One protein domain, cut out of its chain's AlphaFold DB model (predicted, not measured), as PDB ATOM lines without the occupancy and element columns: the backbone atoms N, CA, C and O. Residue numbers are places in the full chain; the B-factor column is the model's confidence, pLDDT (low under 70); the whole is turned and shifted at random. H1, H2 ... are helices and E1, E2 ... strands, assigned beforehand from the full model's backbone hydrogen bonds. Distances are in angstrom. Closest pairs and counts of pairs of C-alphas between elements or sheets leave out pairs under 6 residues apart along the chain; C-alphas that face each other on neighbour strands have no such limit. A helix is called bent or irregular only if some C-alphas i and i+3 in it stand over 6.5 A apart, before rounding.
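What this domain is: This is residues 258 to 398 of the 446 residues of the protein "DnaJ-like protein subfamily C member 11" of Armadillidium nasatum (UniProt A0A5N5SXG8). One wide, twisted sheet of eight strands curls like part of a barrel, and one long helix, H1, packs along one face over E6 and E7, then runs on past the sheet, its residues 388 to 398 sticking out. The 141 printed residues hold named strands E1 to E8, side by side in chain order and antiparallel, then H1; the class is mixed, helices and strands. The whole is loose, radius of gyration of the C-alphas 17.8 A, spanning 61 by 36 by 24 A.

How they stand to each other: E1 (258 to 267), E2 (271 to 281), E3 (284 to 294), E4 (299 to 308), E5 (311 to 323), E6 (326 to 336), E7 (339 to 348) and E8 (351 to 360) form a meander, each strand the antiparallel hairpin partner of the one before. Within hydrogen-bond range, each at 2.8 A, are for instance N 264 and O 275 across E1 and E2, N 320 and O 328 across E5 and E6, and N 344 and O 355 across E7 and E8. H1, residues 365 to 398, assigned as one helix by its hydrogen bonds, is bent: C-alphas 385 and 388 are 6.7 A apart, and arms H1a (365 to 385) and H1b (388 to 398) stand at a shallow tilt of 22 degrees. H1a is on the sheet, making two layers, helix on one face; it runs along the strands over E6 and E7, its height over the sheet 10.1 A. The closest C-alphas of E7 and H1a, Leu 342 and Gly 371, are 6.1 A apart. H1b is not on the sheet. Every O i to N i+4 pair is within range in H1b, 15 of 17 in H1a.

Where its parts are: E1 begins at C-alpha 258 (-5.536, -46.528, -50.813). E5 measures 37.4 A, H1a 29.7 A. H1b ends at C-alpha 398 (36.601, -17.636, -20.610).

The domain as a whole: The farthest C-alphas, Ile 281 and Gln 396, are 60.8 A apart. The printed part has no cut, its links are tight, and no printed residue is under 70.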
ATOM      1  N   SER A 258      -4.226 -46.325 -51.420       90.56
ATOM      2  CA  SER A 258      -5.536 -46.528 -50.813       90.56
ATOM      3  C   SER A 258      -5.370 -47.168 -49.443       90.56
ATOM      4  O   SER A 258      -4.847 -48.277 -49.314       90.56
ATOM      5  N   GLY A 259      -5.787 -46.452 -48.405       93.31
ATOM      6  CA  GLY A 259      -5.746 -46.964 -47.045       93.31
ATOM      7  C   GLY A 259      -6.223 -45.969 -46.001       93.31
ATOM      8  O   GLY A 259      -6.251 -44.757 -46.215       93.31
ATOM      9  N   MET A 260      -6.567 -46.502 -44.842       95.12
ATOM     10  CA  MET A 260      -7.015 -45.769 -43.674       95.12
ATOM     11  C   MET A 260      -5.999 -45.940 -42.547       95.12
ATOM     12  O   MET A 260      -5.606 -47.055 -42.213       95.12
ATOM     13  N   SER A 261      -5.575 -44.833 -41.945       94.75
ATOM     14  CA  SER A 261      -4.720 -44.816 -40.765       94.75
ATOM     15  C   SER A 261      -5.484 -44.240 -39.585       94.75
ATOM     16  O   SER A 261      -5.964 -43.111 -39.658       94.75
ATOM     17  N   THR A 262      -5.547 -44.975 -38.484       96.56
ATOM     18  CA  THR A 262      -5.950 -44.444 -37.182       96.56
ATOM     19  C   THR A 262      -4.714 -44.316 -36.304       96.56
ATOM     20  O   THR A 262      -3.884 -45.220 -36.240       96.56
ATOM     21  N   MET A 263      -4.538 -43.176 -35.648       96.44
ATOM     22  CA  MET A 263      -3.405 -42.939 -34.759       96.44
ATOM     23  C   MET A 263      -3.874 -42.239 -33.493       96.44
ATOM     24  O   MET A 263      -4.623 -41.272 -33.552       96.44
ATOM     25  N   ILE A 264      -3.415 -42.712 -32.344       97.12
ATOM     26  CA  ILE A 264      -3.653 -42.083 -31.051       97.12
ATOM     27  C   ILE A 264      -2.298 -41.689 -30.482       97.12
ATOM     28  O   ILE A 264      -1.427 -42.536 -30.270       97.12
ATOM     29  N   ILE A 265      -2.127 -40.393 -30.239       96.94
ATOM     30  CA  ILE A 265      -0.927 -39.821 -29.638       96.94
ATOM     31  C   ILE A 265      -1.282 -39.361 -28.232       96.94
ATOM     32  O   ILE A 265      -2.181 -38.540 -28.057       96.94
ATOM     33  N   ARG A 266      -0.553 -39.863 -27.235       96.00
ATOM     34  CA  ARG A 266      -0.628 -39.396 -25.852       96.00
ATOM     35  C   ARG A 266       0.704 -38.785 -25.444       96.00
ATOM     36  O   ARG A 266       1.685 -39.510 -25.283       96.00
ATOM     37  N   ASP A 267       0.732 -37.470 -25.247       95.31
ATOM     38  CA  ASP A 267       1.927 -36.746 -24.812       95.31
ATOM     39  C   ASP A 267       1.783 -36.206 -23.386       95.31
ATOM     40  O   ASP A 267       0.895 -35.422 -23.052       95.31
ATOM     41  N   THR A 268       2.684 -36.645 -22.517       93.44
ATOM     42  CA  THR A 268       2.804 -36.254 -21.110       93.44
ATOM     43  C   THR A 268       4.226 -35.742 -20.867       93.44
ATOM     44  O   THR A 268       5.160 -36.077 -21.596       93.44
ATOM     45  N   SER A 269       4.441 -34.972 -19.797       90.75
ATOM     46  CA  SER A 269       5.766 -34.432 -19.443       90.75
ATOM     47  C   SER A 269       6.876 -35.495 -19.380       90.75
ATOM     48  O   SER A 269       8.010 -35.227 -19.770       90.75
ATOM     49  N   LYS A 270       6.547 -36.718 -18.935       92.00
ATOM     50  CA  LYS A 270       7.498 -37.833 -18.774       92.00
ATOM     51  C   LYS A 270       7.472 -38.860 -19.911       92.00
ATOM     52  O   LYS A 270       8.418 -39.636 -20.046       92.00
ATOM     53  N   SER A 271       6.412 -38.928 -20.709       94.00
ATOM     54  CA  SER A 271       6.229 -39.999 -21.698       94.00
ATOM     55  C   SER A 271       5.437 -39.537 -22.905       94.00
ATOM     56  O   SER A 271       4.453 -38.824 -22.759       94.00
ATOM     57  N   HIS A 272       5.830 -40.025 -24.072       96.06
ATOM     58  CA  HIS A 272       5.142 -39.816 -25.332       96.06
ATOM     59  C   HIS A 272       4.855 -41.176 -25.965       96.06
ATOM     60  O   HIS A 272       5.782 -41.929 -26.271       96.06
ATOM     61  N   ILE A 273       3.574 -41.496 -26.117       96.81
ATOM     62  CA  ILE A 273       3.087 -42.778 -26.622       96.81
ATOM     63  C   ILE A 273       2.362 -42.523 -27.936       96.81
ATOM     64  O   ILE A 273       1.496 -41.655 -28.005       96.81
ATOM     65  N   VAL A 274       2.701 -43.287 -28.968       97.25
ATOM     66  CA  VAL A 274       2.012 -43.277 -30.260       97.25
ATOM     67  C   VAL A 274       1.551 -44.690 -30.552       97.25
ATOM     68  O   VAL A 274       2.374 -45.594 -30.654       97.25
ATOM     69  N   CYS A 275       0.248 -44.872 -30.699       97.25
ATOM     70  CA  CYS A 275      -0.339 -46.093 -31.231       97.25
ATOM     71  C   CYS A 275      -0.882 -45.778 -32.621       97.25
ATOM     72  O   CYS A 275      -1.598 -44.792 -32.779       97.25
ATOM     73  N   SER A 276      -0.540 -46.573 -33.629       96.00
ATOM     74  CA  SER A 276      -1.029 -46.385 -34.992       96.00
ATOM     75  C   SER A 276      -1.446 -47.705 -35.613       96.00
ATOM     76  O   SER A 276      -0.666 -48.655 -35.618       96.00
ATOM     77  N   LEU A 277      -2.634 -47.733 -36.199       95.94
ATOM     78  CA  LEU A 277      -3.126 -48.812 -37.040       95.94
ATOM     79  C   LEU A 277      -3.266 -48.267 -38.458       95.94
ATOM     80  O   LEU A 277      -3.797 -47.177 -38.673       95.94
ATOM     81  N   TYR A 278      -2.767 -49.008 -39.432       94.94
ATOM     82  CA  TYR A 278      -2.863 -48.669 -40.841       94.94
ATOM     83  C   TYR A 278      -3.420 -49.865 -41.595       94.94
ATOM     84  O   TYR A 278      -2.816 -50.934 -41.585       94.94
ATOM     85  N   PHE A 279      -4.551 -49.663 -42.253       94.50
ATOM     86  CA  PHE A 279      -5.216 -50.637 -43.103       94.50
ATOM     87  C   PHE A 279      -5.147 -50.127 -44.534       94.50
ATOM     88  O   PHE A 279      -5.833 -49.169 -44.886       94.50
ATOM     89  N   GLY A 280      -4.291 -50.723 -45.352       90.38
ATOM     90  CA  GLY A 280      -4.084 -50.293 -46.728       90.38
ATOM     91  C   GLY A 280      -3.696 -51.447 -47.632       90.38
ATOM     92  O   GLY A 280      -3.318 -52.527 -47.177       90.38
ATOM     93  N   ILE A 281      -3.790 -51.199 -48.934       86.75
ATOM     94  CA  ILE A 281      -3.372 -52.139 -49.973       86.75
ATOM     95  C   ILE A 281      -2.090 -51.567 -50.600       86.75
ATOM     96  O   ILE A 281      -2.121 -50.423 -51.061       86.75
ATOM     97  N   PRO A 282      -0.954 -52.294 -50.596       83.12
ATOM     98  CA  PRO A 282      -0.780 -53.694 -50.175       83.12
ATOM     99  C   PRO A 282      -0.438 -53.895 -48.683       83.12
ATOM    100  O   PRO A 282      -0.398 -55.029 -48.206       83.12
ATOM    101  N   HIS A 283      -0.151 -52.832 -47.928       84.62
ATOM    102  CA  HIS A 283       0.398 -52.954 -46.572       84.62
ATOM    103  C   HIS A 283      -0.629 -52.645 -45.486       84.62
ATOM    104  O   HIS A 283      -1.180 -51.549 -45.437       84.62
ATOM    105  N   THR A 284      -0.783 -53.564 -44.537       93.00
ATOM    106  CA  THR A 284      -1.535 -53.343 -43.297       93.00
ATOM    107  C   THR A 284      -0.600 -53.566 -42.115       93.00
ATOM    108  O   THR A 284       0.132 -54.552 -42.097       93.00
ATOM    109  N   TYR A 285      -0.567 -52.646 -41.150       94.44
ATOM    110  CA  TYR A 285       0.303 -52.761 -39.978       94.44
ATOM    111  C   TYR A 285      -0.282 -52.110 -38.723       94.44
ATOM    112  O   TYR A 285      -1.055 -51.156 -38.781       94.44
ATOM    113  N   CYS A 286       0.171 -52.598 -37.576       96.12
ATOM    114  CA  CYS A 286       0.030 -51.992 -36.263       96.12
ATOM    115  C   CYS A 286       1.411 -51.527 -35.790       96.12
ATOM    116  O   CYS A 286       2.403 -52.229 -35.983       96.12
ATOM    117  N   ALA A 287       1.501 -50.346 -35.186       95.69
ATOM    118  CA  ALA A 287       2.727 -49.882 -34.557       95.69
ATOM    119  C   ALA A 287       2.462 -49.210 -33.210       95.69
ATOM    120  O   ALA A 287       1.502 -48.457 -33.046       95.69
ATOM    121  N   LEU A 288       3.363 -49.456 -32.266       97.25
ATOM    122  CA  LEU A 288       3.384 -48.870 -30.937       97.25
ATOM    123  C   LEU A 288       4.762 -48.252 -30.703       97.25
ATOM    124  O   LEU A 288       5.769 -48.954 -30.700       97.25
ATOM    125  N   SER A 289       4.810 -46.941 -30.491       96.56
ATOM    126  CA  SER A 289       6.020 -46.204 -30.137       96.56
ATOM    127  C   SER A 289       5.896 -45.651 -28.726       96.56
ATOM    128  O   SER A 289       5.008 -44.852 -28.436       96.56
ATOM    129  N   PHE A 290       6.804 -46.051 -27.848       96.94
ATOM    130  CA  PHE A 290       6.932 -45.547 -26.492       96.94
ATOM    131  C   PHE A 290       8.225 -44.743 -26.370       96.94
ATOM    132  O   PHE A 290       9.323 -45.262 -26.566       96.94
ATOM    133  N   THR A 291       8.106 -43.460 -26.038       96.25
ATOM    134  CA  THR A 291       9.248 -42.581 -25.775       96.25
ATOM    135  C   THR A 291       9.215 -42.096 -24.332       96.25
ATOM    136  O   THR A 291       8.296 -41.382 -23.930       96.25
ATOM    137  N   ARG A 292      10.238 -42.428 -23.545       95.25
ATOM    138  CA  ARG A 292      10.422 -41.917 -22.184       95.25
ATOM    139  C   ARG A 292      11.294 -40.666 -22.215       95.25
ATOM    140  O   ARG A 292      12.443 -40.728 -22.644       95.25
ATOM    141  N   LYS A 293      10.764 -39.539 -21.737       93.31
ATOM    142  CA  LYS A 293      11.479 -38.259 -21.620       93.31
ATOM    143  C   LYS A 293      12.079 -38.157 -20.214       93.31
ATOM    144  O   LYS A 293      11.346 -38.234 -19.229       93.31
ATOM    145  N   LEU A 294      13.397 -37.991 -20.113       91.69
ATOM    146  CA  LEU A 294      14.110 -37.755 -18.854       91.69
ATOM    147  C   LEU A 294      14.645 -36.315 -18.846       91.69
ATOM    148  O   LEU A 294      15.729 -36.071 -19.383       91.69
ATOM    149  N   PRO A 295      13.895 -35.353 -18.279       84.25
ATOM    150  CA  PRO A 295      14.258 -33.939 -18.339       84.25
ATOM    151  C   PRO A 295      15.573 -33.621 -17.612       84.25
ATOM    152  O   PRO A 295      16.360 -32.845 -18.134       84.25
ATOM    153  N   GLU A 296      15.871 -34.278 -16.486       83.00
ATOM    154  CA  GLU A 296      17.097 -34.042 -15.696       83.00
ATOM    155  C   GLU A 296      18.397 -34.327 -16.459       83.00
ATOM    156  O   GLU A 296      19.422 -33.699 -16.212       83.00
ATOM    157  N   ARG A 297      18.367 -35.289 -17.387       78.44
ATOM    158  CA  ARG A 297      19.539 -35.705 -18.172       78.44
ATOM    159  C   ARG A 297      19.488 -35.222 -19.624       78.44
ATOM    160  O   ARG A 297      20.389 -35.553 -20.391       78.44
ATOM    161  N   GLU A 298      18.434 -34.490 -19.999       87.38
ATOM    162  CA  GLU A 298      18.096 -34.130 -21.385       87.38
ATOM    163  C   GLU A 298      18.169 -35.329 -22.362       87.38
ATOM    164  O   GLU A 298      18.568 -35.201 -23.525       87.38
ATOM    165  N   THR A 299      17.787 -36.517 -21.883       89.06
ATOM    166  CA  THR A 299      17.803 -37.779 -22.642       89.06
ATOM    167  C   THR A 299      16.392 -38.285 -22.906       89.06
ATOM    168  O   THR A 299      15.512 -38.197 -22.046       89.06
ATOM    169  N   LYS A 300      16.179 -38.882 -24.076       93.38
ATOM    170  CA  LYS A 300      14.944 -39.563 -24.459       93.38
ATOM    171  C   LYS A 300      15.271 -40.997 -24.847       93.38
ATOM    172  O   LYS A 300      16.129 -41.219 -25.693       93.38
ATOM    173  N   PHE A 301      14.564 -41.954 -24.269       94.94
ATOM    174  CA  PHE A 301      14.623 -43.350 -24.697       94.94
ATOM    175  C   PHE A 301      13.417 -43.645 -25.570       94.94
ATOM    176  O   PHE A 301      12.304 -43.296 -25.184       94.94
ATOM    177  N   LYS A 302      13.623 -44.263 -26.731       94.56
ATOM    178  CA  LYS A 302      12.568 -44.589 -27.690       94.56
ATOM    179  C   LYS A 302      12.580 -46.087 -27.956       94.56
ATOM    180  O   LYS A 302      13.624 -46.641 -28.274       94.56
ATOM    181  N   ILE A 303      11.414 -46.712 -27.869       96.81
ATOM    182  CA  ILE A 303      11.168 -48.095 -28.276       96.81
ATOM    183  C   ILE A 303       9.964 -48.065 -29.211       96.81
ATOM    184  O   ILE A 303       8.972 -47.405 -28.917       96.81
ATOM    185  N   THR A 304      10.055 -48.705 -30.368       96.31
ATOM    186  CA  THR A 304       8.979 -48.762 -31.357       96.31
ATOM    187  C   THR A 304       8.861 -50.174 -31.893       96.31
ATOM    188  O   THR A 304       9.810 -50.684 -32.466       96.31
ATOM    189  N   GLY A 305       7.705 -50.800 -31.723       96.50
ATOM    190  CA  GLY A 305       7.363 -52.046 -32.400       96.50
ATOM    191  C   GLY A 305       6.398 -51.751 -33.537       96.50
ATOM    192  O   GLY A 305       5.419 -51.040 -33.332       96.50
ATOM    193  N   LYS A 306       6.658 -52.280 -34.728       95.06
ATOM    194  CA  LYS A 306       5.759 -52.253 -35.883       95.06
ATOM    195  C   LYS A 306       5.602 -53.681 -36.384       95.06
ATOM    196  O   LYS A 306       6.598 -54.331 -36.646       95.06
ATOM    197  N   ALA A 307       4.379 -54.163 -36.536       95.31
ATOM    198  CA  ALA A 307       4.089 -55.494 -37.058       95.31
ATOM    199  C   ALA A 307       2.964 -55.398 -38.084       95.31
ATOM    200  O   ALA A 307       1.978 -54.695 -37.862       95.31
ATOM    201  N   GLY A 308       3.103 -56.070 -39.220       92.00
ATOM    202  CA  GLY A 308       2.110 -56.022 -40.281       92.00
ATOM    203  C   GLY A 308       2.268 -57.132 -41.306       92.00
ATOM    204  O   GLY A 308       3.065 -58.049 -41.138       92.00
ATOM    205  N   THR A 309       1.522 -57.013 -42.399       90.44
ATOM    206  CA  THR A 309       1.533 -57.976 -43.512       90.44
ATOM    207  C   THR A 309       2.899 -58.102 -44.184       90.44
ATOM    208  O   THR A 309       3.183 -59.112 -44.810       90.44
ATOM    209  N   PHE A 310       3.753 -57.088 -44.036       82.88
ATOM    210  CA  PHE A 310       5.095 -57.031 -44.612       82.88
ATOM    211  C   PHE A 310       6.196 -57.238 -43.558       82.88
ATOM    212  O   PHE A 310       7.275 -56.666 -43.657       82.88
ATOM    213  N   GLY A 311       5.897 -58.015 -42.516       89.19
ATOM    214  CA  GLY A 311       6.841 -58.372 -41.461       89.19
ATOM    215  C   GLY A 311       6.768 -57.485 -40.219       89.19
ATOM    216  O   GLY A 311       5.817 -56.721 -40.007       89.19
ATOM    217  N   ALA A 312       7.767 -57.638 -39.353       93.19
ATOM    218  CA  ALA A 312       7.828 -56.997 -38.047       93.19
ATOM    219  C   ALA A 312       9.185 -56.325 -37.835       93.19
ATOM    220  O   ALA A 312      10.223 -56.912 -38.126       93.19
ATOM    221  N   ILE A 313       9.153 -55.100 -37.314       93.50
ATOM    222  CA  ILE A 313      10.305 -54.247 -37.046       93.50
ATOM    223  C   ILE A 313      10.240 -53.785 -35.594       93.50
ATOM    224  O   ILE A 313       9.259 -53.181 -35.157       93.50
ATOM    225  N   LEU A 314      11.312 -54.038 -34.860       95.12
ATOM    226  CA  LEU A 314      11.571 -53.522 -33.530       95.12
ATOM    227  C   LEU A 314      12.692 -52.485 -33.617       95.12
ATOM    228  O   LEU A 314      13.822 -52.795 -33.981       95.12
ATOM    229  N   GLU A 315      12.386 -51.247 -33.254       95.06
ATOM    230  CA  GLU A 315      13.367 -50.182 -33.104       95.06
ATOM    231  C   GLU A 315      13.555 -49.841 -31.628       95.06
ATOM    232  O   GLU A 315      12.585 -49.603 -30.907       95.06
ATOM    233  N   TYR A 316      14.795 -49.727 -31.173       95.62
ATOM    234  CA  TYR A 316      15.104 -49.167 -29.861       95.62
ATOM    235  C   TYR A 316      16.301 -48.235 -29.955       95.62
ATOM    236  O   TYR A 316      17.219 -48.425 -30.750       95.62
ATOM    237  N   GLY A 317      16.292 -47.177 -29.158       94.56
ATOM    238  CA  GLY A 317      17.334 -46.174 -29.228       94.56
ATOM    239  C   GLY A 317      17.254 -45.136 -28.132       94.56
ATOM    240  O   GLY A 317      16.286 -45.045 -27.374       94.56
ATOM    241  N   ALA A 318      18.293 -44.317 -28.085       93.56
ATOM    242  CA  ALA A 318      18.388 -43.183 -27.191       93.56
ATOM    243  C   ALA A 318      18.746 -41.931 -27.990       93.56
ATOM    244  O   ALA A 318      19.550 -41.977 -28.918       93.56
ATOM    245  N   GLU A 319      18.152 -40.809 -27.610       92.69
ATOM    246  CA  GLU A 319      18.498 -39.478 -28.088       92.69
ATOM    247  C   GLU A 319      18.942 -38.642 -26.891       92.69
ATOM    248  O   GLU A 319      18.278 -38.616 -25.853       92.69
ATOM    249  N   ARG A 320      20.065 -37.949 -27.022       90.38
ATOM    250  CA  ARG A 320      20.619 -37.084 -25.989       90.38
ATOM    251  C   ARG A 320      20.898 -35.709 -26.560       90.38
ATOM    252  O   ARG A 320      21.501 -35.567 -27.622       90.38
ATOM    253  N   LYS A 321      20.496 -34.678 -25.828       89.44
ATOM    254  CA  LYS A 321      20.879 -33.308 -26.145       89.44
ATOM    255  C   LYS A 321      22.351 -33.092 -25.780       89.44
ATOM    256  O   LYS A 321      22.775 -33.396 -24.668       89.44
ATOM    257  N   VAL A 322      23.139 -32.642 -26.751       85.38
ATOM    258  CA  VAL A 322      24.593 -32.434 -26.627       85.38
ATOM    259  C   VAL A 322      24.911 -30.957 -26.417       85.38
ATOM    260  O   VAL A 322      25.810 -30.615 -25.656       85.38
ATOM    261  N   SER A 323      24.160 -30.071 -27.075       84.19
ATOM    262  CA  SER A 323      24.289 -28.617 -26.950       84.19
ATOM    263  C   SER A 323      22.907 -27.963 -26.865       84.19
ATOM    264  O   SER A 323      21.883 -28.623 -27.058       84.19
ATOM    265  N   ARG A 324      22.846 -26.644 -26.632       80.75
ATOM    266  CA  ARG A 324      21.576 -25.888 -26.623       80.75
ATOM    267  C   ARG A 324      20.750 -26.098 -27.898       80.75
ATOM    268  O   ARG A 324      19.527 -26.148 -27.813       80.75
ATOM    269  N   HIS A 325      21.419 -26.284 -29.035       84.00
ATOM    270  CA  HIS A 325      20.802 -26.420 -30.354       84.00
ATOM    271  C   HIS A 325      21.169 -27.734 -31.045       84.00
ATOM    272  O   HIS A 325      21.049 -27.824 -32.262       84.00
ATOM    273  N   SER A 326      21.675 -28.744 -30.331       87.69
ATOM    274  CA  SER A 326      22.057 -30.010 -30.962       87.69
ATOM    275  C   SER A 326      21.672 -31.214 -30.121       87.69
ATOM    276  O   SER A 326      22.005 -31.271 -28.937       87.69
ATOM    277  N   SER A 327      21.026 -32.194 -30.742       90.44
ATOM    278  CA  SER A 327      20.780 -33.512 -30.164       90.44
ATOM    279  C   SER A 327      21.331 -34.605 -31.065       90.44
ATOM    280  O   SER A 327      21.247 -34.530 -32.287       90.44
ATOM    281  N   LEU A 328      21.924 -35.614 -30.440       92.56
ATOM    282  CA  LEU A 328      22.455 -36.795 -31.097       92.56
ATOM    283  C   LEU A 328      21.659 -38.003 -30.616       92.56
ATOM    284  O   LEU A 328      21.460 -38.180 -29.414       92.56
ATOM    285  N   GLY A 329      21.216 -38.843 -31.536       93.06
ATOM    286  CA  GLY A 329      20.543 -40.090 -31.229       93.06
ATOM    287  C   GLY A 329      21.103 -41.254 -32.021       93.06
ATOM    288  O   GLY A 329      21.510 -41.103 -33.169       93.06
ATOM    289  N   ALA A 330      21.084 -42.423 -31.396       94.56
ATOM    290  CA  ALA A 330      21.376 -43.701 -32.025       94.56
ATOM    291  C   ALA A 330      20.156 -44.605 -31.837       94.56
ATOM    292  O   ALA A 330      19.565 -44.660 -30.755       94.56
ATOM    293  N   THR A 331      19.710 -45.255 -32.906       94.94
ATOM    294  CA  THR A 331      18.552 -46.149 -32.902       94.94
ATOM    295  C   THR A 331      18.897 -47.399 -33.690       94.94
ATOM    296  O   THR A 331      19.216 -47.307 -34.870       94.94
ATOM    297  N   MET A 332      18.806 -48.555 -33.048       94.69
ATOM    298  CA  MET A 332      18.862 -49.848 -33.712       94.69
ATOM    299  C   MET A 332      17.481 -50.203 -34.234       94.69
ATOM    300  O   MET A 332      16.498 -50.054 -33.512       94.69
ATOM    301  N   SER A 333      17.414 -50.658 -35.477       93.50
ATOM    302  CA  SER A 333      16.220 -51.174 -36.139       93.50
ATOM    303  C   SER A 333      16.481 -52.623 -36.514       93.50
ATOM    304  O   SER A 333      17.447 -52.900 -37.215       93.50
ATOM    305  N   ILE A 334      15.639 -53.533 -36.041       94.25
ATOM    306  CA  ILE A 334      15.779 -54.976 -36.231       94.25
ATOM    307  C   ILE A 334      14.446 -55.496 -36.741       94.25
ATOM    308  O   ILE A 334      13.434 -55.332 -36.061       94.25
ATOM    309  N   GLY A 335      14.407 -56.118 -37.913       90.19
ATOM    310  CA  GLY A 335      13.151 -56.672 -38.399       90.19
ATOM    311  C   GLY A 335      13.200 -57.261 -39.789       90.19
ATOM    312  O   GLY A 335      14.022 -56.863 -40.602       90.19
ATOM    313  N   VAL A 336      12.268 -58.159 -40.085       89.19
ATOM    314  CA  VAL A 336      12.091 -58.727 -41.429       89.19
ATOM    315  C   VAL A 336      11.130 -57.832 -42.219       89.19
ATOM    316  O   VAL A 336      10.089 -57.469 -41.662       89.19
ATOM    317  N   PRO A 337      11.426 -57.471 -43.484       84.94
ATOM    318  CA  PRO A 337      12.587 -57.862 -44.302       84.94
ATOM    319  C   PRO A 337      13.771 -56.878 -44.248       84.94
ATOM    320  O   PRO A 337      14.694 -56.982 -45.039       84.94
ATOM    321  N   THR A 338      13.742 -55.874 -43.371       83.44
ATOM    322  CA  THR A 338      14.742 -54.789 -43.350       83.44
ATOM    323  C   THR A 338      16.112 -55.166 -42.768       83.44
ATOM    324  O   THR A 338      17.024 -54.345 -42.824       83.44
ATOM    325  N   GLY A 339      16.246 -56.342 -42.157       89.00
ATOM    326  CA  GLY A 339      17.448 -56.786 -41.460       89.00
ATOM    327  C   GLY A 339      17.765 -55.976 -40.200       89.00
ATOM    328  O   GLY A 339      16.869 -55.554 -39.454       89.00
ATOM    329  N   VAL A 340      19.059 -55.772 -39.957       92.62
ATOM    330  CA  VAL A 340      19.625 -55.023 -38.830       92.62
ATOM    331  C   VAL A 340      20.249 -53.723 -39.342       92.62
ATOM    332  O   VAL A 340      21.247 -53.732 -40.060       92.62
ATOM    333  N   ILE A 341      19.684 -52.584 -38.933       93.19
ATOM    334  CA  ILE A 341      20.120 -51.245 -39.350       93.19
ATOM    335  C   ILE A 341      20.415 -50.383 -38.121       93.19
ATOM    336  O   ILE A 341      19.557 -50.199 -37.253       93.19
ATOM    337  N   LEU A 342      21.598 -49.773 -38.083       94.19
ATOM    338  CA  LEU A 342      21.966 -48.742 -37.114       94.19
ATOM    339  C   LEU A 342      21.680 -47.353 -37.698       94.19
ATOM    340  O   LEU A 342      22.311 -46.923 -38.659       94.19
ATOM    341  N   LYS A 343      20.746 -46.617 -37.095       94.75
ATOM    342  CA  LYS A 343      20.391 -45.245 -37.483       94.75
ATOM    343  C   LYS A 343      21.005 -44.249 -36.506       94.75
ATOM    344  O   LYS A 343      20.592 -44.175 -35.348       94.75
ATOM    345  N   ILE A 344      21.937 -43.433 -36.980       94.38
ATOM    346  CA  ILE A 344      22.528 -42.318 -36.237       94.38
ATOM    347  C   ILE A 344      21.871 -41.027 -36.726       94.38
ATOM    348  O   ILE A 344      21.816 -40.766 -37.923       94.38
ATOM    349  N   ARG A 345      21.334 -40.216 -35.814       94.44
ATOM    350  CA  ARG A 345      20.658 -38.953 -36.135       94.44
ATOM    351  C   ARG A 345      21.248 -37.809 -35.328       94.44
ATOM    352  O   ARG A 345      21.224 -37.847 -34.103       94.44
ATOM    353  N   LEU A 346      21.729 -36.778 -36.008       93.75
ATOM    354  CA  LEU A 346      22.162 -35.516 -35.423       93.75
ATOM    355  C   LEU A 346      21.182 -34.421 -35.847       93.75
ATOM    356  O   LEU A 346      21.146 -34.015 -37.006       93.75
ATOM    357  N   HIS A 347      20.402 -33.916 -34.902       91.88
ATOM    358  CA  HIS A 347      19.622 -32.703 -35.095       91.88
ATOM    359  C   HIS A 347      20.468 -31.515 -34.649       91.88
ATOM    360  O   HIS A 347      20.925 -31.481 -33.509       91.88
ATOM    361  N   ARG A 348      20.680 -30.534 -35.526       91.19
ATOM    362  CA  ARG A 348      21.385 -29.283 -35.229       91.19
ATOM    363  C   ARG A 348      20.542 -28.104 -35.705       91.19
ATOM    364  O   ARG A 348      20.423 -27.872 -36.901       91.19
ATOM    365  N   ALA A 349      19.990 -27.342 -34.766       85.88
ATOM    366  CA  ALA A 349      19.067 -26.238 -35.016       85.88
ATOM    367  C   ALA A 349      17.918 -26.665 -35.953       85.88
ATOM    368  O   ALA A 349      17.065 -27.448 -35.542       85.88
ATOM    369  N   THR A 350      17.907 -26.186 -37.198       86.50
ATOM    370  CA  THR A 350      16.896 -26.513 -38.217       86.50
ATOM    371  C   THR A 350      17.343 -27.592 -39.211       86.50
ATOM    372  O   THR A 350      16.601 -27.937 -40.134       86.50
ATOM    373  N   GLN A 351      18.547 -28.140 -39.033       90.44
ATOM    374  CA  GLN A 351      19.138 -29.157 -39.895       90.44
ATOM    375  C   GLN A 351      19.126 -30.525 -39.210       90.44
ATOM    376  O   GLN A 351      19.371 -30.646 -38.010       90.44
ATOM    377  N   THR A 352      18.840 -31.575 -39.972       93.88
ATOM    378  CA  THR A 352      18.873 -32.962 -39.502       93.88
ATOM    379  C   THR A 352      19.795 -33.777 -40.390       93.88
ATOM    380  O   THR A 352      19.547 -33.890 -41.583       93.88
ATOM    381  N   TYR A 353      20.816 -34.383 -39.800       94.69
ATOM    382  CA  TYR A 353      21.703 -35.331 -40.463       94.69
ATOM    383  C   TYR A 353      21.350 -36.733 -39.978       94.69
ATOM    384  O   TYR A 353      21.362 -36.988 -38.774       94.69
ATOM    385  N   ALA A 354      20.991 -37.629 -40.886       94.94
ATOM    386  CA  ALA A 354      20.630 -39.004 -40.580       94.94
ATOM    387  C   ALA A 354      21.523 -39.958 -41.374       94.94
ATOM    388  O   ALA A 354      21.543 -39.917 -42.596       94.94
ATOM    389  N   THR A 355      22.235 -40.842 -40.694       94.62
ATOM    390  CA  THR A 355      23.032 -41.891 -41.328       94.62
ATOM    391  C   THR A 355      22.440 -43.235 -40.941       94.62
ATOM    392  O   THR A 355      22.346 -43.546 -39.754       94.62
ATOM    393  N   SER A 356      22.004 -44.016 -41.924       93.62
ATOM    394  CA  SER A 356      21.500 -45.376 -41.728       93.62
ATOM    395  C   SER A 356      22.551 -46.353 -42.233       93.62
ATOM    396  O   SER A 356      22.872 -46.339 -43.415       93.62
ATOM    397  N   ILE A 357      23.091 -47.174 -41.343       92.69
ATOM    398  CA  ILE A 357      24.112 -48.173 -41.650       92.69
ATOM    399  C   ILE A 357      23.426 -49.538 -41.634       92.69
ATOM    400  O   ILE A 357      22.960 -49.974 -40.579       92.69
ATOM    401  N   LEU A 358      23.317 -50.181 -42.793       91.94
ATOM    402  CA  LEU A 358      22.834 -51.553 -42.924       91.94
ATOM    403  C   LEU A 358      23.960 -52.498 -42.501       91.94
ATOM    404  O   LEU A 358      25.018 -52.500 -43.120       91.94
ATOM    405  N   LEU A 359      23.748 -53.253 -41.422       89.25
ATOM    406  CA  LEU A 359      24.753 -54.167 -40.873       89.25
ATOM    407  C   LEU A 359      24.563 -55.594 -41.387       89.25
ATOM    408  O   LEU A 359      25.533 -56.304 -41.585       89.25
ATOM    409  N   CYS A 360      23.320 -56.040 -41.557       87.94
ATOM    410  CA  CYS A 360      23.006 -57.368 -42.076       87.94
ATOM    411  C   CYS A 360      21.571 -57.369 -42.607       87.94
ATOM    412  O   CYS A 360      20.714 -56.686 -42.042       87.94
ATOM    413  N   GLU A 361      21.302 -58.121 -43.669       86.19
ATOM    414  CA  GLU A 361      19.948 -58.316 -44.209       86.19
ATOM    415  C   GLU A 361      19.178 -59.389 -43.426       86.19
ATOM    416  O   GLU A 361      17.955 -59.315 -43.280       86.19
ATOM    417  N   GLU A 362      19.906 -60.332 -42.828       85.38
ATOM    418  CA  GLU A 362      19.363 -61.382 -41.978       85.38
ATOM    419  C   GLU A 362      19.371 -61.000 -40.492       85.38
ATOM    420  O   GLU A 362      20.087 -60.112 -40.017       85.38
ATOM    421  N   LEU A 363      18.540 -61.696 -39.717       82.81
ATOM    422  CA  LEU A 363      18.436 -61.500 -38.274       82.81
ATOM    423  C   LEU A 363      19.539 -62.262 -37.536       82.81
ATOM    424  O   LEU A 363      19.289 -63.284 -36.898       82.81
ATOM    425  N   LEU A 364      20.758 -61.728 -37.583       83.88
ATOM    426  CA  LEU A 364      21.890 -62.266 -36.832       83.88
ATOM    427  C   LEU A 364      22.073 -61.538 -35.481       83.88
ATOM    428  O   LEU A 364      22.094 -60.303 -35.439       83.88
ATOM    429  N   PRO A 365      22.268 -62.262 -34.358       85.62
ATOM    430  CA  PRO A 365      22.511 -61.644 -33.051       85.62
ATOM    431  C   PRO A 365      23.801 -60.816 -32.981       85.62
ATOM    432  O   PRO A 365      23.843 -59.802 -32.286       85.62
ATOM    433  N   ALA A 366      24.852 -61.221 -33.697       86.19
ATOM    434  CA  ALA A 366      26.149 -60.547 -33.651       86.19
ATOM    435  C   ALA A 366      26.075 -59.078 -34.135       86.19
ATOM    436  O   ALA A 366      26.417 -58.195 -33.341       86.19
ATOM    437  N   PRO A 367      25.548 -58.760 -35.340       86.19
ATOM    438  CA  PRO A 367      25.317 -57.378 -35.779       86.19
ATOM    439  C   PRO A 367      24.486 -56.538 -34.805       86.19
ATOM    440  O   PRO A 367      24.729 -55.342 -34.648       86.19
ATOM    441  N   VAL A 368      23.521 -57.147 -34.109       87.31
ATOM    442  CA  VAL A 368      22.708 -56.455 -33.098       87.31
ATOM    443  C   VAL A 368      23.556 -56.054 -31.888       87.31
ATOM    444  O   VAL A 368      23.475 -54.918 -31.417       87.31
ATOM    445  N   ILE A 369      24.393 -56.964 -31.389       89.38
ATOM    446  CA  ILE A 369      25.274 -56.695 -30.248       89.38
ATOM    447  C   ILE A 369      26.311 -55.633 -30.627       89.38
ATOM    448  O   ILE A 369      26.443 -54.628 -29.931       89.38
ATOM    449  N   TYR A 370      26.997 -55.784 -31.760       88.00
ATOM    450  CA  TYR A 370      27.972 -54.787 -32.205       88.00
ATOM    451  C   TYR A 370      27.315 -53.430 -32.490       88.00
ATOM    452  O   TYR A 370      27.804 -52.398 -32.025       88.00
ATOM    453  N   GLY A 371      26.152 -53.425 -33.147       85.31
ATOM    454  CA  GLY A 371      25.370 -52.222 -33.427       85.31
ATOM    455  C   GLY A 371      24.875 -51.490 -32.175       85.31
ATOM    456  O   GLY A 371      24.642 -50.286 -32.232       85.31
ATOM    457  N   THR A 372      24.763 -52.162 -31.025       89.81
ATOM    458  CA  THR A 372      24.425 -51.511 -29.747       89.81
ATOM    459  C   THR A 372      25.638 -51.078 -28.946       89.81
ATOM    460  O   THR A 372      25.670 -49.954 -28.439       89.81
ATOM    461  N   VAL A 373      26.640 -51.947 -28.823       90.12
ATOM    462  CA  VAL A 373      27.813 -51.699 -27.982       90.12
ATOM    463  C   VAL A 373      28.690 -50.607 -28.589       90.12
ATOM    464  O   VAL A 373      29.100 -49.695 -27.869       90.12
ATOM    465  N   ILE A 374      28.929 -50.634 -29.905       88.38
ATOM    466  CA  ILE A 374      29.830 -49.684 -30.575       88.38
ATOM    467  C   ILE A 374      29.345 -48.234 -30.424       88.38
ATOM    468  O   ILE A 374      30.151 -47.403 -30.008       88.38
ATOM    469  N   PRO A 375      28.066 -47.873 -30.657       87.56
ATOM    470  CA  PRO A 375      27.607 -46.501 -30.433       87.56
ATOM    471  C   PRO A 375      27.671 -46.056 -28.971       87.56
ATOM    472  O   PRO A 375      27.916 -44.881 -28.705       87.56
ATOM    473  N   ILE A 376      27.474 -46.968 -28.012       88.62
ATOM    474  CA  ILE A 376      27.567 -46.647 -26.579       88.62
ATOM    475  C   ILE A 376      29.022 -46.363 -26.197       88.62
ATOM    476  O   ILE A 376      29.309 -45.322 -25.599       88.62
ATOM    477  N   VAL A 377      29.947 -47.250 -26.572       89.69
ATOM    478  CA  VAL A 377      31.387 -47.074 -26.331       89.69
ATOM    479  C   VAL A 377      31.903 -45.849 -27.083       89.69
ATOM    480  O   VAL A 377      32.594 -45.018 -26.498       89.69
ATOM    481  N   GLY A 378      31.495 -45.676 -28.340       87.06
ATOM    482  CA  GLY A 378      31.809 -44.517 -29.168       87.06
ATOM    483  C   GLY A 378      31.313 -43.210 -28.555       87.06
ATOM    484  O   GLY A 378      32.058 -42.234 -28.521       87.06
ATOM    485  N   TRP A 379      30.107 -43.185 -27.978       86.75
ATOM    486  CA  TRP A 379      29.610 -42.022 -27.241       86.75
ATOM    487  C   TRP A 379      30.445 -41.729 -25.989       86.75
ATOM    488  O   TRP A 379      30.787 -40.574 -25.740       86.75
ATOM    489  N   LEU A 380      30.805 -42.750 -25.203       88.00
ATOM    490  CA  LEU A 380      31.649 -42.575 -24.015       88.00
ATOM    491  C   LEU A 380      33.048 -42.061 -24.383       88.00
ATOM    492  O   LEU A 380      33.556 -41.146 -23.728       88.00
ATOM    493  N   ALA A 381      33.638 -42.600 -25.449       89.75
ATOM    494  CA  ALA A 381      34.912 -42.154 -25.993       89.75
ATOM    495  C   ALA A 381      34.819 -40.706 -26.490       89.75
ATOM    496  O   ALA A 381      35.604 -39.867 -26.062       89.75
ATOM    497  N   LEU A 382      33.812 -40.365 -27.297       86.56
ATOM    498  CA  LEU A 382      33.589 -39.007 -27.799       86.56
ATOM    499  C   LEU A 382      33.345 -38.009 -26.656       86.56
ATOM    500  O   LEU A 382      33.864 -36.889 -26.671       86.56
ATOM    501  N   GLN A 383      32.618 -38.425 -25.618       84.81
ATOM    502  CA  GLN A 383      32.373 -37.603 -24.441       84.81
ATOM    503  C   GLN A 383      33.670 -37.316 -23.666       84.81
ATOM    504  O   GLN A 383      33.893 -36.167 -23.281       84.81
ATOM    505  N   LYS A 384      34.528 -38.323 -23.447       88.62
ATOM    506  CA  LYS A 384      35.785 -38.160 -22.696       88.62
ATOM    507  C   LYS A 384      36.923 -37.538 -23.507       88.62
ATOM    508  O   LYS A 384      37.663 -36.728 -22.958       88.62
ATOM    509  N   LEU A 385      37.062 -37.896 -24.781       89.06
ATOM    510  CA  LEU A 385      38.195 -37.507 -25.629       89.06
ATOM    511  C   LEU A 385      37.981 -36.185 -26.367       89.06
ATOM    512  O   LEU A 385      38.958 -35.502 -26.647       89.06
ATOM    513  N   ILE A 386      36.736 -35.812 -26.683       86.81
ATOM    514  CA  ILE A 386      36.450 -34.621 -27.500       86.81
ATOM    515  C   ILE A 386      35.636 -33.598 -26.706       86.81
ATOM    516  O   ILE A 386      36.080 -32.467 -26.515       86.81
ATOM    517  N   ILE A 387      34.460 -33.982 -26.195       84.25
ATOM    518  CA  ILE A 387      33.523 -33.019 -25.586       84.25
ATOM    519  C   ILE A 387      34.089 -32.419 -24.294       84.25
ATOM    520  O   ILE A 387      34.126 -31.199 -24.141       84.25
ATOM    521  N   GLN A 388      34.515 -33.254 -23.345       87.38
ATOM    522  CA  GLN A 388      35.053 -32.784 -22.065       87.38
ATOM    523  C   GLN A 388      36.289 -31.881 -22.204       87.38
ATOM    524  O   GLN A 388      36.281 -30.810 -21.587       87.38
ATOM    525  N   PRO A 389      37.328 -32.233 -22.990       90.69
ATOM    526  CA  PRO A 389      38.475 -31.348 -23.156       90.69
ATOM    527  C   PRO A 389      38.095 -30.055 -23.873       90.69
ATOM    528  O   PRO A 389      38.546 -28.996 -23.443       90.69
ATOM    529  N   TYR A 390      37.210 -30.096 -24.874       86.81
ATOM    530  CA  TYR A 390      36.732 -28.886 -25.546       86.81
ATOM    531  C   TYR A 390      35.992 -27.940 -24.587       86.81
ATOM    532  O   TYR A 390      36.304 -26.752 -24.518       86.81
ATOM    533  N   LEU A 391      35.067 -28.463 -23.773       84.31
ATOM    534  CA  LEU A 391      34.361 -27.669 -22.760       84.31
ATOM    535  C   LEU A 391      35.314 -27.129 -21.687       84.31
ATOM    536  O   LEU A 391      35.146 -26.002 -21.220       84.31
ATOM    537  N   LYS A 392      36.328 -27.907 -21.294       88.38
ATOM    538  CA  LYS A 392      37.359 -27.459 -20.349       88.38
ATOM    539  C   LYS A 392      38.202 -26.332 -20.949       88.38
ATOM    540  O   LYS A 392      38.439 -25.345 -20.260       88.38
ATOM    541  N   GLN A 393      38.592 -26.439 -22.219       89.31
ATOM    542  CA  GLN A 393      39.309 -25.385 -22.937       89.31
ATOM    543  C   GLN A 393      38.463 -24.120 -23.096       89.31
ATOM    544  O   GLN A 393      38.982 -23.029 -22.891       89.31
ATOM    545  N   GLN A 394      37.168 -24.234 -23.412       85.38
ATOM    546  CA  GLN A 394      36.271 -23.074 -23.465       85.38
ATOM    547  C   GLN A 394      36.188 -22.368 -22.110       85.38
ATOM    548  O   GLN A 394      36.427 -21.166 -22.043       85.38
ATOM    549  N   LYS A 395      35.966 -23.120 -21.025       88.69
ATOM    550  CA  LYS A 395      35.962 -22.565 -19.663       88.69
ATOM    551  C   LYS A 395      37.295 -21.914 -19.295       88.69
ATOM    552  O   LYS A 395      37.311 -20.876 -18.647       88.69
ATOM    553  N   GLN A 396      38.417 -22.505 -19.705       90.56
ATOM    554  CA  GLN A 396      39.742 -21.920 -19.483       90.56
ATOM    555  C   GLN A 396      39.946 -20.633 -20.285       90.56
ATOM    556  O   GLN A 396      40.465 -19.673 -19.727       90.56
ATOM    557  N   LYS A 397      39.506 -20.580 -21.550       89.06
ATOM    558  CA  LYS A 397      39.548 -19.363 -22.375       89.06
ATOM    559  C   LYS A 397      38.668 -18.257 -21.795       89.06
ATOM    560  O   LYS A 397      39.090 -17.108 -21.771       89.06
ATOM    561  N   GLU A 398      37.475 -18.588 -21.310       84.69
ATOM    562  CA  GLU A 398      36.601 -17.636 -20.610       84.69
ATOM    563  C   GLU A 398      37.262 -17.115 -19.330       84.69
ATOM    564  O   GLU A 398      37.318 -15.907 -19.118       84.69
TER     565      GLU A 398